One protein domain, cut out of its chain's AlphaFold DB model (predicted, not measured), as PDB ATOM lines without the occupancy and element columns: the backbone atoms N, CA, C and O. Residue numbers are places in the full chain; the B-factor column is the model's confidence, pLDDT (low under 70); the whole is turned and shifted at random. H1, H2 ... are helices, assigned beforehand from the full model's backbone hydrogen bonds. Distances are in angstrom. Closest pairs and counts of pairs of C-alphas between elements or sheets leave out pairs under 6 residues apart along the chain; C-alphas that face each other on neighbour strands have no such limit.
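This is residues 173 to 247 of the 252 residues of an uncharacterized protein of Slackia isoflavoniconvertens (UniProt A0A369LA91). Two long helices, H2 and H3, make a helical hairpin; the short helix H1 folds back along the first part of H2, and H4 is set crosswise beyond the last residues of H3, with little contact to the rest. The printed part has 75 residues with four named helices, H1, H2, H3 and H4 in chain order, and no named strand; its class is all helix. It is only just loose, close to compact, with a radius of gyration of the C-alphas of 13.8 A. Its outline is elongated, spanning 40 by 24 by 19 A.

The longest helix, H3, residues 210 to 225, touches H2, residues 190 to 204, at a shallow tilt of 16 degrees, opposite ways. Their closest C-alphas, those of Ala 199 and Ala 214, are 4.1 A apart, and the two form a hairpin. H2 also touches H1, residues 178 to 185, with its residues 193 to 197 alone; the closest C-alphas are those of Val 184 and Ala 193, 6.1 A apart. H1 and H2 form a hairpin too, running opposite ways at a tilt of 37 degrees, only just steep. H4, residues 234 to 245, is close to H3 but not clearly touching: their closest C-alphas, those of Leu 225 and Val 238, are 7.7 A apart. The lines of H3 and H4 are about perpendicular, at 85 degrees. H1 is apart from H3 and H4, and H2 is apart from H4. In H1, H2, H3 and H4 every O i to N i+4 pair is within hydrogen-bond range.

H3 measures 22.5 A from C-alpha 210 at (181.954, 249.699, 201.469) to C-alpha 225. H2 is 21.3 A long, H4 16.5 A and H1 10.4 A. H1 begins at C-alpha 178, (174.062, 231.372, 198.050), and H4 ends at C-alpha 245, (168.358, 237.880, 177.609).

The two C-alphas farthest apart, those of Asn 173 and Ser 231, are 40.9 A apart. The printed part has no cut. The links H1 to H2 and H2 to H3 are tight, and the link H3 to H4, with 8 residues, is short. The model's mean pLDDT over the printed part is 84.6; residues 173 to 175, 206, 208 and 247 are under 70.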
ATOM      1  N   ASN A 173     168.770 238.709 206.324       66.19
ATOM      2  CA  ASN A 173     167.784 238.976 205.265       66.19
ATOM      3  C   ASN A 173     168.379 239.631 204.005       66.19
ATOM      4  O   ASN A 173     167.703 240.393 203.311       66.19
ATOM      5  N   THR A 174     169.648 239.343 203.704       69.25
ATOM      6  CA  THR A 174     170.293 239.849 202.495       69.25
ATOM      7  C   THR A 174     169.622 239.295 201.232       69.25
ATOM      8  O   THR A 174     169.286 238.107 201.181       69.25
ATOM      9  N   PRO A 175     169.450 240.113 200.173       69.50
ATOM     10  CA  PRO A 175     169.103 239.583 198.858       69.50
ATOM     11  C   PRO A 175     170.212 238.673 198.304       69.50
ATOM     12  O   PRO A 175     169.934 237.844 197.438       69.50
ATOM     13  N   LEU A 176     171.451 238.794 198.804       75.62
ATOM     14  CA  LEU A 176     172.591 237.970 198.417       75.62
ATOM     15  C   LEU A 176     172.472 236.560 199.009       75.62
ATOM     16  O   LEU A 176     173.023 236.231 200.054       75.62
ATOM     17  N   THR A 177     171.721 235.710 198.322       79.62
ATOM     18  CA  THR A 177     171.605 234.293 198.672       79.62
ATOM     19  C   THR A 177     172.785 233.488 198.107       79.62
ATOM     20  O   THR A 177     173.374 233.899 197.102       79.62
ATOM     21  N   PRO A 178     173.079 232.285 198.645       80.56
ATOM     22  CA  PRO A 178     174.062 231.372 198.050       80.56
ATOM     23  C   PRO A 178     173.807 231.093 196.561       80.56
ATOM     24  O   PRO A 178     174.738 230.886 195.788       80.56
ATOM     25  N   PHE A 179     172.539 231.144 196.137       83.12
ATOM     26  CA  PHE A 179     172.156 231.047 194.732       83.12
ATOM     27  C   PHE A 179     172.698 232.213 193.891       83.12
ATOM     28  O   PHE A 179     173.241 231.977 192.815       83.12
ATOM     29  N   ILE A 180     172.611 233.458 194.374       84.50
ATOM     30  CA  ILE A 180     173.189 234.617 193.672       84.50
ATOM     31  C   ILE A 180     174.714 234.509 193.610       84.50
ATOM     32  O   ILE A 180     175.302 234.782 192.566       84.50
ATOM     33  N   GLU A 181     175.366 234.059 194.678       85.38
ATOM     34  CA  GLU A 181     176.825 233.871 194.686       85.38
ATOM     35  C   GLU A 181     177.272 232.808 193.678       85.38
ATOM     36  O   GLU A 181     178.258 232.989 192.953       85.38
ATOM     37  N   GLN A 182     176.504 231.722 193.570       88.19
ATOM     38  CA  GLN A 182     176.719 230.699 192.556       88.19
ATOM     39  C   GLN A 182     176.491 231.247 191.140       88.19
ATOM     40  O   GLN A 182     177.281 230.948 190.243       88.19
ATOM     41  N   LEU A 183     175.457 232.073 190.934       88.62
ATOM     42  CA  LEU A 183     175.211 232.744 189.653       88.62
ATOM     43  C   LEU A 183     176.384 233.646 189.257       88.62
ATOM     44  O   LEU A 183     176.853 233.552 188.124       88.62
ATOM     45  N   VAL A 184     176.884 234.472 190.182       89.19
ATOM     46  CA  VAL A 184     178.028 235.368 189.941       89.19
ATOM     47  C   VAL A 184     179.286 234.571 189.601       89.19
ATOM     48  O   VAL A 184     179.986 234.898 188.645       89.19
ATOM     49  N   SER A 185     179.530 233.470 190.312       85.75
ATOM     50  CA  SER A 185     180.659 232.570 190.041       85.75
ATOM     51  C   SER A 185     180.568 231.879 188.671       85.75
ATOM     52  O   SER A 185     181.582 231.447 188.129       85.75
ATOM     53  N   GLY A 186     179.365 231.772 188.099       85.94
ATOM     54  CA  GLY A 186     179.112 231.195 186.776       85.94
ATOM     55  C   GLY A 186     179.215 232.182 185.605       85.94
ATOM     56  O   GLY A 186     179.031 231.773 184.453       85.94
ATOM     57  N   ILE A 187     179.482 233.468 185.857       87.38
ATOM     58  CA  ILE A 187     179.572 234.490 184.807       87.38
ATOM     59  C   ILE A 187     180.809 234.237 183.936       87.38
ATOM     60  O   ILE A 187     181.939 234.200 184.412       87.38
ATOM     61  N   LYS A 188     180.590 234.092 182.623       86.31
ATOM     62  CA  LYS A 188     181.666 233.810 181.654       86.31
ATOM     63  C   LYS A 188     182.522 235.031 181.317       86.31
ATOM     64  O   LYS A 188     183.675 234.877 180.925       86.31
ATOM     65  N   GLU A 189     181.957 236.233 181.405       87.12
ATOM     66  CA  GLU A 189     182.686 237.469 181.123       87.12
ATOM     67  C   GLU A 189     183.528 237.854 182.336       87.12
ATOM     68  O   GLU A 189     182.997 238.256 183.367       87.12
ATOM     69  N   GLN A 190     184.846 237.706 182.206       86.75
ATOM     70  CA  GLN A 190     185.768 237.818 183.336       86.75
ATOM     71  C   GLN A 190     185.694 239.170 184.052       86.75
ATOM     72  O   GLN A 190     185.763 239.198 185.276       86.75
ATOM     73  N   GLY A 191     185.532 240.284 183.331       87.25
ATOM     74  CA  GLY A 191     185.529 241.597 183.972       87.25
ATOM     75  C   GLY A 191     184.265 241.862 184.793       87.25
ATOM     76  O   GLY A 191     184.360 242.365 185.906       87.25
ATOM     77  N   ALA A 192     183.085 241.487 184.297       88.62
ATOM     78  CA  ALA A 192     181.832 241.579 185.039       88.62
ATOM     79  C   ALA A 192     181.817 240.607 186.222       88.62
ATOM     80  O   ALA A 192     181.364 240.982 187.300       88.62
ATOM     81  N   ALA A 193     182.348 239.390 186.047       90.62
ATOM     82  CA  ALA A 193     182.500 238.435 187.142       90.62
ATOM     83  C   ALA A 193     183.373 239.018 188.264       90.62
ATOM     84  O   ALA A 193     182.966 239.003 189.423       90.62
ATOM     85  N   GLN A 194     184.525 239.598 187.915       92.94
ATOM     86  CA  GLN A 194     185.430 240.220 188.876       92.94
ATOM     87  C   GLN A 194     184.772 241.402 189.605       92.94
ATOM     88  O   GLN A 194     184.806 241.452 190.830       92.94
ATOM     89  N   LEU A 195     184.113 242.313 188.881       94.56
ATOM     90  CA  LEU A 195     183.425 243.464 189.484       94.56
ATOM     91  C   LEU A 195     182.316 243.037 190.455       94.56
ATOM     92  O   LEU A 195     182.165 243.624 191.523       94.56
ATOM     93  N   LEU A 196     181.553 241.993 190.120       93.31
ATOM     94  CA  LEU A 196     180.495 241.483 190.995       93.31
ATOM     95  C   LEU A 196     181.050 240.710 192.200       93.31
ATOM     96  O   LEU A 196     180.472 240.788 193.281       93.31
ATOM     97  N   GLN A 197     182.178 240.012 192.055       92.38
ATOM     98  CA  GLN A 197     182.893 239.418 193.191       92.38
ATOM     99  C   GLN A 197     183.447 240.497 194.134       92.38
ATOM    100  O   GLN A 197     183.301 240.370 195.348       92.38
ATOM    101  N   GLU A 198     184.006 241.584 193.590       92.06
ATOM    102  CA  GLU A 198     184.427 242.758 194.366       92.06
ATOM    103  C   GLU A 198     183.234 243.389 195.100       92.06
ATOM    104  O   GLU A 198     183.329 243.668 196.292       92.06
ATOM    105  N   ALA A 199     182.083 243.539 194.435       91.44
ATOM    106  CA  ALA A 199     180.864 244.045 195.068       91.44
ATOM    107  C   ALA A 199     180.387 243.158 196.231       91.44
ATOM    108  O   ALA A 199     179.963 243.674 197.263       91.44
ATOM    109  N   ILE A 200     180.469 241.829 196.085       89.00
ATOM    110  CA  ILE A 200     180.129 240.877 197.153       89.00
ATOM    111  C   ILE A 200     181.086 241.021 198.341       89.00
ATOM    112  O   ILE A 200     180.628 241.040 199.484       89.00
ATOM    113  N   ALA A 201     182.392 241.135 198.087       88.00
ATOM    114  CA  ALA A 201     183.388 241.331 199.138       88.00
ATOM    115  C   ALA A 201     183.137 242.642 199.903       88.00
ATOM    116  O   ALA A 201     183.019 242.619 201.126       88.00
ATOM    117  N   LEU A 202     182.934 243.748 199.179       88.25
ATOM    118  CA  LEU A 202     182.606 245.059 199.749       88.25
ATOM    119  C   LEU A 202     181.281 245.035 200.530       88.25
ATOM    120  O   LEU A 202     181.170 245.629 201.595       88.25
ATOM    121  N   HIS A 203     180.267 244.301 200.060       84.38
ATOM    122  CA  HIS A 203     178.996 244.175 200.783       84.38
ATOM    123  C   HIS A 203     179.146 243.498 202.157       84.38
ATOM    124  O   HIS A 203     178.373 243.782 203.076       84.38
ATOM    125  N   ARG A 204     180.128 242.601 202.296       81.06
ATOM    126  CA  ARG A 204     180.462 241.912 203.551       81.06
ATOM    127  C   ARG A 204     181.460 242.686 204.408       81.06
ATOM    128  O   ARG A 204     181.665 242.318 205.564       81.06
ATOM    129  N   GLU A 205     182.067 243.736 203.874       80.38
ATOM    130  CA  GLU A 205     183.033 244.540 204.602       80.38
ATOM    131  C   GLU A 205     182.315 245.432 205.637       80.38
ATOM    132  O   GLU A 205     181.275 246.033 205.344       80.38
ATOM    133  N   PRO A 206     182.834 245.532 206.873       66.12
ATOM    134  CA  PRO A 206     182.243 246.362 207.922       66.12
ATOM    135  C   PRO A 206     182.354 247.875 207.652       66.12
ATOM    136  O   PRO A 206     181.649 248.652 208.297       66.12
ATOM    137  N   SER A 207     183.211 248.297 206.716       73.81
ATOM    138  CA  SER A 207     183.527 249.703 206.439       73.81
ATOM    139  C   SER A 207     182.290 250.553 206.079       73.81
ATOM    140  O   SER A 207     181.427 250.118 205.309       73.81
ATOM    141  N   PRO A 208     182.208 251.809 206.568       69.94
ATOM    142  CA  PRO A 208     181.083 252.701 206.297       69.94
ATOM    143  C   PRO A 208     180.971 253.117 204.821       69.94
ATOM    144  O   PRO A 208     179.881 253.490 204.384       69.94
ATOM    145  N   THR A 209     182.057 253.055 204.039       80.00
ATOM    146  CA  THR A 209     182.020 253.350 202.594       80.00
ATOM    147  C   THR A 209     181.727 252.117 201.753       80.00
ATOM    148  O   THR A 209     181.186 252.254 200.658       80.00
ATOM    149  N   ALA A 210     181.981 250.915 202.272       83.75
ATOM    150  CA  ALA A 210     181.954 249.699 201.469       83.75
ATOM    151  C   ALA A 210     180.576 249.393 200.868       83.75
ATOM    152  O   ALA A 210     180.484 248.874 199.760       83.75
ATOM    153  N   ALA A 211     179.482 249.796 201.521       80.62
ATOM    154  CA  ALA A 211     178.145 249.681 200.936       80.62
ATOM    155  C   ALA A 211     177.966 250.555 199.680       80.62
ATOM    156  O   ALA A 211     177.338 250.129 198.708       80.62
ATOM    157  N   ARG A 212     178.521 251.773 199.690       86.38
ATOM    158  CA  ARG A 212     178.541 252.659 198.522       86.38
ATOM    159  C   ARG A 212     179.461 252.086 197.448       86.38
ATOM    160  O   ARG A 212     179.049 252.000 196.296       86.38
ATOM    161  N   ASP A 213     180.653 251.654 197.836       90.69
ATOM    162  CA  ASP A 213     181.653 251.121 196.911       90.69
ATOM    163  C   ASP A 213     181.131 249.840 196.232       90.69
ATOM    164  O   ASP A 213     181.262 249.672 195.022       90.69
ATOM    165  N   ALA A 214     180.424 248.973 196.966       90.38
ATOM    166  CA  ALA A 214     179.740 247.803 196.415       90.38
ATOM    167  C   ALA A 214     178.696 248.191 195.355       90.38
ATOM    168  O   ALA A 214     178.614 247.557 194.302       90.38
ATOM    169  N   ALA A 215     177.911 249.245 195.604       89.94
ATOM    170  CA  ALA A 215     176.938 249.749 194.636       89.94
ATOM    171  C   ALA A 215     177.620 250.331 193.385       89.94
ATOM    172  O   ALA A 215     177.149 250.091 192.271       89.94
ATOM    173  N   GLU A 216     178.748 251.030 193.547       93.50
ATOM    174  CA  GLU A 216     179.572 251.517 192.432       93.50
ATOM    175  C   GLU A 216     180.118 250.346 191.594       93.50
ATOM    176  O   GLU A 216     180.022 250.376 190.369       93.50
ATOM    177  N   LYS A 217     180.560 249.247 192.218       95.62
ATOM    178  CA  LYS A 217     181.002 248.041 191.490       95.62
ATOM    179  C   LYS A 217     179.883 247.340 190.723       95.62
ATOM    180  O   LYS A 217     180.102 246.879 189.601       95.62
ATOM    181  N   ILE A 218     178.673 247.294 191.282       92.94
ATOM    182  CA  ILE A 218     177.488 246.800 190.562       92.94
ATOM    183  C   ILE A 218     177.193 247.697 189.351       92.94
ATOM    184  O   ILE A 218     176.890 247.194 188.267       92.94
ATOM    185  N   TRP A 219     177.316 249.017 189.511       93.81
ATOM    186  CA  TRP A 219     177.139 249.974 188.420       93.81
ATOM    187  C   TRP A 219     178.199 249.814 187.321       93.81
ATOM    188  O   TRP A 219     177.850 249.771 186.140       93.81
ATOM    189  N   ASP A 220     179.468 249.639 187.684       93.12
ATOM    190  CA  ASP A 220     180.557 249.387 186.735       93.12
ATOM    191  C   ASP A 220     180.332 248.089 185.952       93.12
ATOM    192  O   ASP A 220     180.516 248.053 184.730       93.12
ATOM    193  N   ALA A 221     179.879 247.025 186.626       92.88
ATOM    194  CA  ALA A 221     179.530 245.767 185.973       92.88
ATOM    195  C   ALA A 221     178.396 245.975 184.956       92.88
ATOM    196  O   ALA A 221     178.472 245.492 183.824       92.88
ATOM    197  N   PHE A 222     177.376 246.756 185.317       90.19
ATOM    198  CA  PHE A 222     176.280 247.113 184.419       90.19
ATOM    199  C   PHE A 222     176.746 247.951 183.215       90.19
ATOM    200  O   PHE A 222     176.374 247.654 182.077       90.19
ATOM    201  N   GLU A 223     177.591 248.965 183.418       90.31
ATOM    202  CA  GLU A 223     178.157 249.766 182.322       90.31
ATOM    203  C   GLU A 223     179.021 248.926 181.381       90.31
ATOM    204  O   GLU A 223     178.970 249.105 180.158       90.31
ATOM    205  N   ARG A 224     179.772 247.968 181.928       88.75
ATOM    206  CA  ARG A 224     180.590 247.040 181.150       88.75
ATOM    207  C   ARG A 224     179.741 246.157 180.240       88.75
ATOM    208  O   ARG A 224     180.077 246.006 179.064       88.75
ATOM    209  N   LEU A 225     178.612 245.647 180.733       86.38
ATOM    210  CA  LEU A 225     177.688 244.830 179.936       86.38
ATOM    211  C   LEU A 225     177.156 245.575 178.703       86.38
ATOM    212  O   LEU A 225     176.921 244.956 177.666       86.38
ATOM    213  N   LYS A 226     177.052 246.909 178.748       83.44
ATOM    214  CA  LYS A 226     176.645 247.705 177.575       83.44
ATOM    215  C   LYS A 226     177.616 247.573 176.400       83.44
ATOM    216  O   LYS A 226     177.213 247.779 175.259       83.44
ATOM    217  N   SER A 227     178.864 247.184 176.652       84.56
ATOM    218  CA  SER A 227     179.905 246.989 175.632       84.56
ATOM    219  C   SER A 227     180.322 245.520 175.487       84.56
ATOM    220  O   SER A 227     181.415 245.241 175.000       84.56
ATOM    221  N   TYR A 228     179.463 244.579 175.902       82.06
ATOM    222  CA  TYR A 228     179.725 243.137 175.844       82.06
ATOM    223  C   TYR A 228     180.108 242.658 174.434       82.06
ATOM    224  O   TYR A 228     181.048 241.882 174.259       82.06
ATOM    225  N   TYR A 229     179.420 243.161 173.407       80.50
ATOM    226  CA  TYR A 229     179.757 242.887 172.015       80.50
ATOM    227  C   TYR A 229     180.738 243.933 171.491       80.50
ATOM    228  O   TYR A 229     180.333 244.913 170.873       80.50
ATOM    229  N   SER A 230     182.035 243.700 171.699       77.69
ATOM    230  CA  SER A 230     183.119 244.636 171.342       77.69
ATOM    231  C   SER A 230     183.204 244.998 169.852       77.69
ATOM    232  O   SER A 230     183.792 246.017 169.499       77.69
ATOM    233  N   SER A 231     182.606 244.191 168.971       82.00
ATOM    234  CA  SER A 231     182.506 244.458 167.532       82.00
ATOM    235  C   SER A 231     181.328 245.365 167.142       82.00
ATOM    236  O   SER A 231     181.145 245.644 165.958       82.00
ATOM    237  N   LEU A 232     180.483 245.758 168.099       83.31
ATOM    238  CA  LEU A 232     179.308 246.607 167.902       83.31
ATOM    239  C   LEU A 232     179.499 247.939 168.635       83.31
ATOM    240  O   LEU A 232     180.165 248.016 169.664       83.31
ATOM    241  N   ASP A 233     178.876 249.002 168.130       85.06
ATOM    242  CA  ASP A 233     178.736 250.238 168.892       85.06
ATOM    243  C   ASP A 233     177.849 250.006 170.126       85.06
ATOM    244  O   ASP A 233     176.980 249.128 170.138       85.06
ATOM    245  N   LYS A 234     178.052 250.811 171.179       81.69
ATOM    246  CA  LYS A 234     177.419 250.626 172.499       81.69
ATOM    247  C   LYS A 234     175.898 250.442 172.404       81.69
ATOM    248  O   LYS A 234     175.338 249.605 173.103       81.69
ATOM    249  N   ARG A 235     175.229 251.169 171.502       84.25
ATOM    250  CA  ARG A 235     173.781 251.050 171.290       84.25
ATOM    251  C   ARG A 235     173.385 249.671 170.756       84.25
ATOM    252  O   ARG A 235     172.529 249.019 171.345       84.25
ATOM    253  N   ARG A 236     174.023 249.203 169.679       83.00
ATOM    254  CA  ARG A 236     173.722 247.891 169.081       83.00
ATOM    255  C   ARG A 236     174.136 246.729 169.975       83.00
ATOM    256  O   ARG A 236     173.473 245.695 169.968       83.00
ATOM    257  N   SER A 237     175.209 246.893 170.746       85.06
ATOM    258  CA  SER A 237     175.606 245.927 171.771       85.06
ATOM    259  C   SER A 237     174.500 245.767 172.819       85.06
ATOM    260  O   SER A 237     174.059 244.644 173.055       85.06
ATOM    261  N   VAL A 238     173.972 246.872 173.363       84.19
ATOM    262  CA  VAL A 238     172.843 246.843 174.312       84.19
ATOM    263  C   VAL A 238     171.603 246.194 173.701       84.19
ATOM    264  O   VAL A 238     171.039 245.288 174.306       84.19
ATOM    265  N   GLU A 239     171.203 246.593 172.489       84.62
ATOM    266  CA  GLU A 239     170.037 246.009 171.804       84.62
ATOM    267  C   GLU A 239     170.176 244.490 171.626       84.62
ATOM    268  O   GLU A 239     169.206 243.749 171.784       84.62
ATOM    269  N   LYS A 240     171.385 244.012 171.312       84.19
ATOM    270  CA  LYS A 240     171.653 242.581 171.173       84.19
ATOM    271  C   LYS A 240     171.614 241.858 172.520       84.19
ATOM    272  O   LYS A 240     170.976 240.817 172.608       84.19
ATOM    273  N   VAL A 241     172.228 242.426 173.561       84.25
ATOM    274  CA  VAL A 241     172.178 241.869 174.924       84.25
ATOM    275  C   VAL A 241     170.732 241.704 175.390       84.25
ATOM    276  O   VAL A 241     170.392 240.631 175.869       84.25
ATOM    277  N   VAL A 242     169.876 242.715 175.193       82.38
ATOM    278  CA  VAL A 242     168.448 242.659 175.563       82.38
ATOM    279  C   VAL A 242     167.708 241.553 174.807       82.38
ATOM    280  O   VAL A 242     166.940 240.806 175.407       82.38
ATOM    281  N   ARG A 243     167.949 241.398 173.498       82.50
ATOM    282  CA  ARG A 243     167.326 240.312 172.718       82.50
ATOM    283  C   ARG A 243     167.756 238.931 173.198       82.50
ATOM    284  O   ARG A 243     166.919 238.031 173.272       82.50
ATOM    285  N   ASP A 244     169.042 238.775 173.503       82.19
ATOM    286  CA  ASP A 244     169.604 237.508 173.959       82.19
ATOM    287  C   ASP A 244     169.080 237.143 175.359       82.19
ATOM    288  O   ASP A 244     168.736 235.987 175.596       82.19
ATOM    289  N   THR A 245     168.940 238.114 176.273       79.56
ATOM    290  CA  THR A 245     168.358 237.880 177.609       79.56
ATOM    291  C   THR A 245     166.849 237.664 177.580       79.56
ATOM    292  O   THR A 245     166.338 236.886 178.382       79.56
ATOM    293  N   ALA A 246     166.131 238.281 176.641       76.12
ATOM    294  CA  ALA A 246     164.702 238.054 176.441       76.12
ATOM    295  C   ALA A 246     164.386 236.711 175.748       76.12
ATOM    296  O   ALA A 246     163.224 236.453 175.437       76.12
ATOM    297  N   ASN A 247     165.380 235.857 175.446       66.88
ATOM    298  CA  ASN A 247     165.199 234.655 174.615       66.88
ATOM    299  C   ASN A 247     164.450 234.951 173.292       66.88
ATOM    300  O   ASN A 247     163.713 234.111 172.778       66.88
TER     301      ASN A 247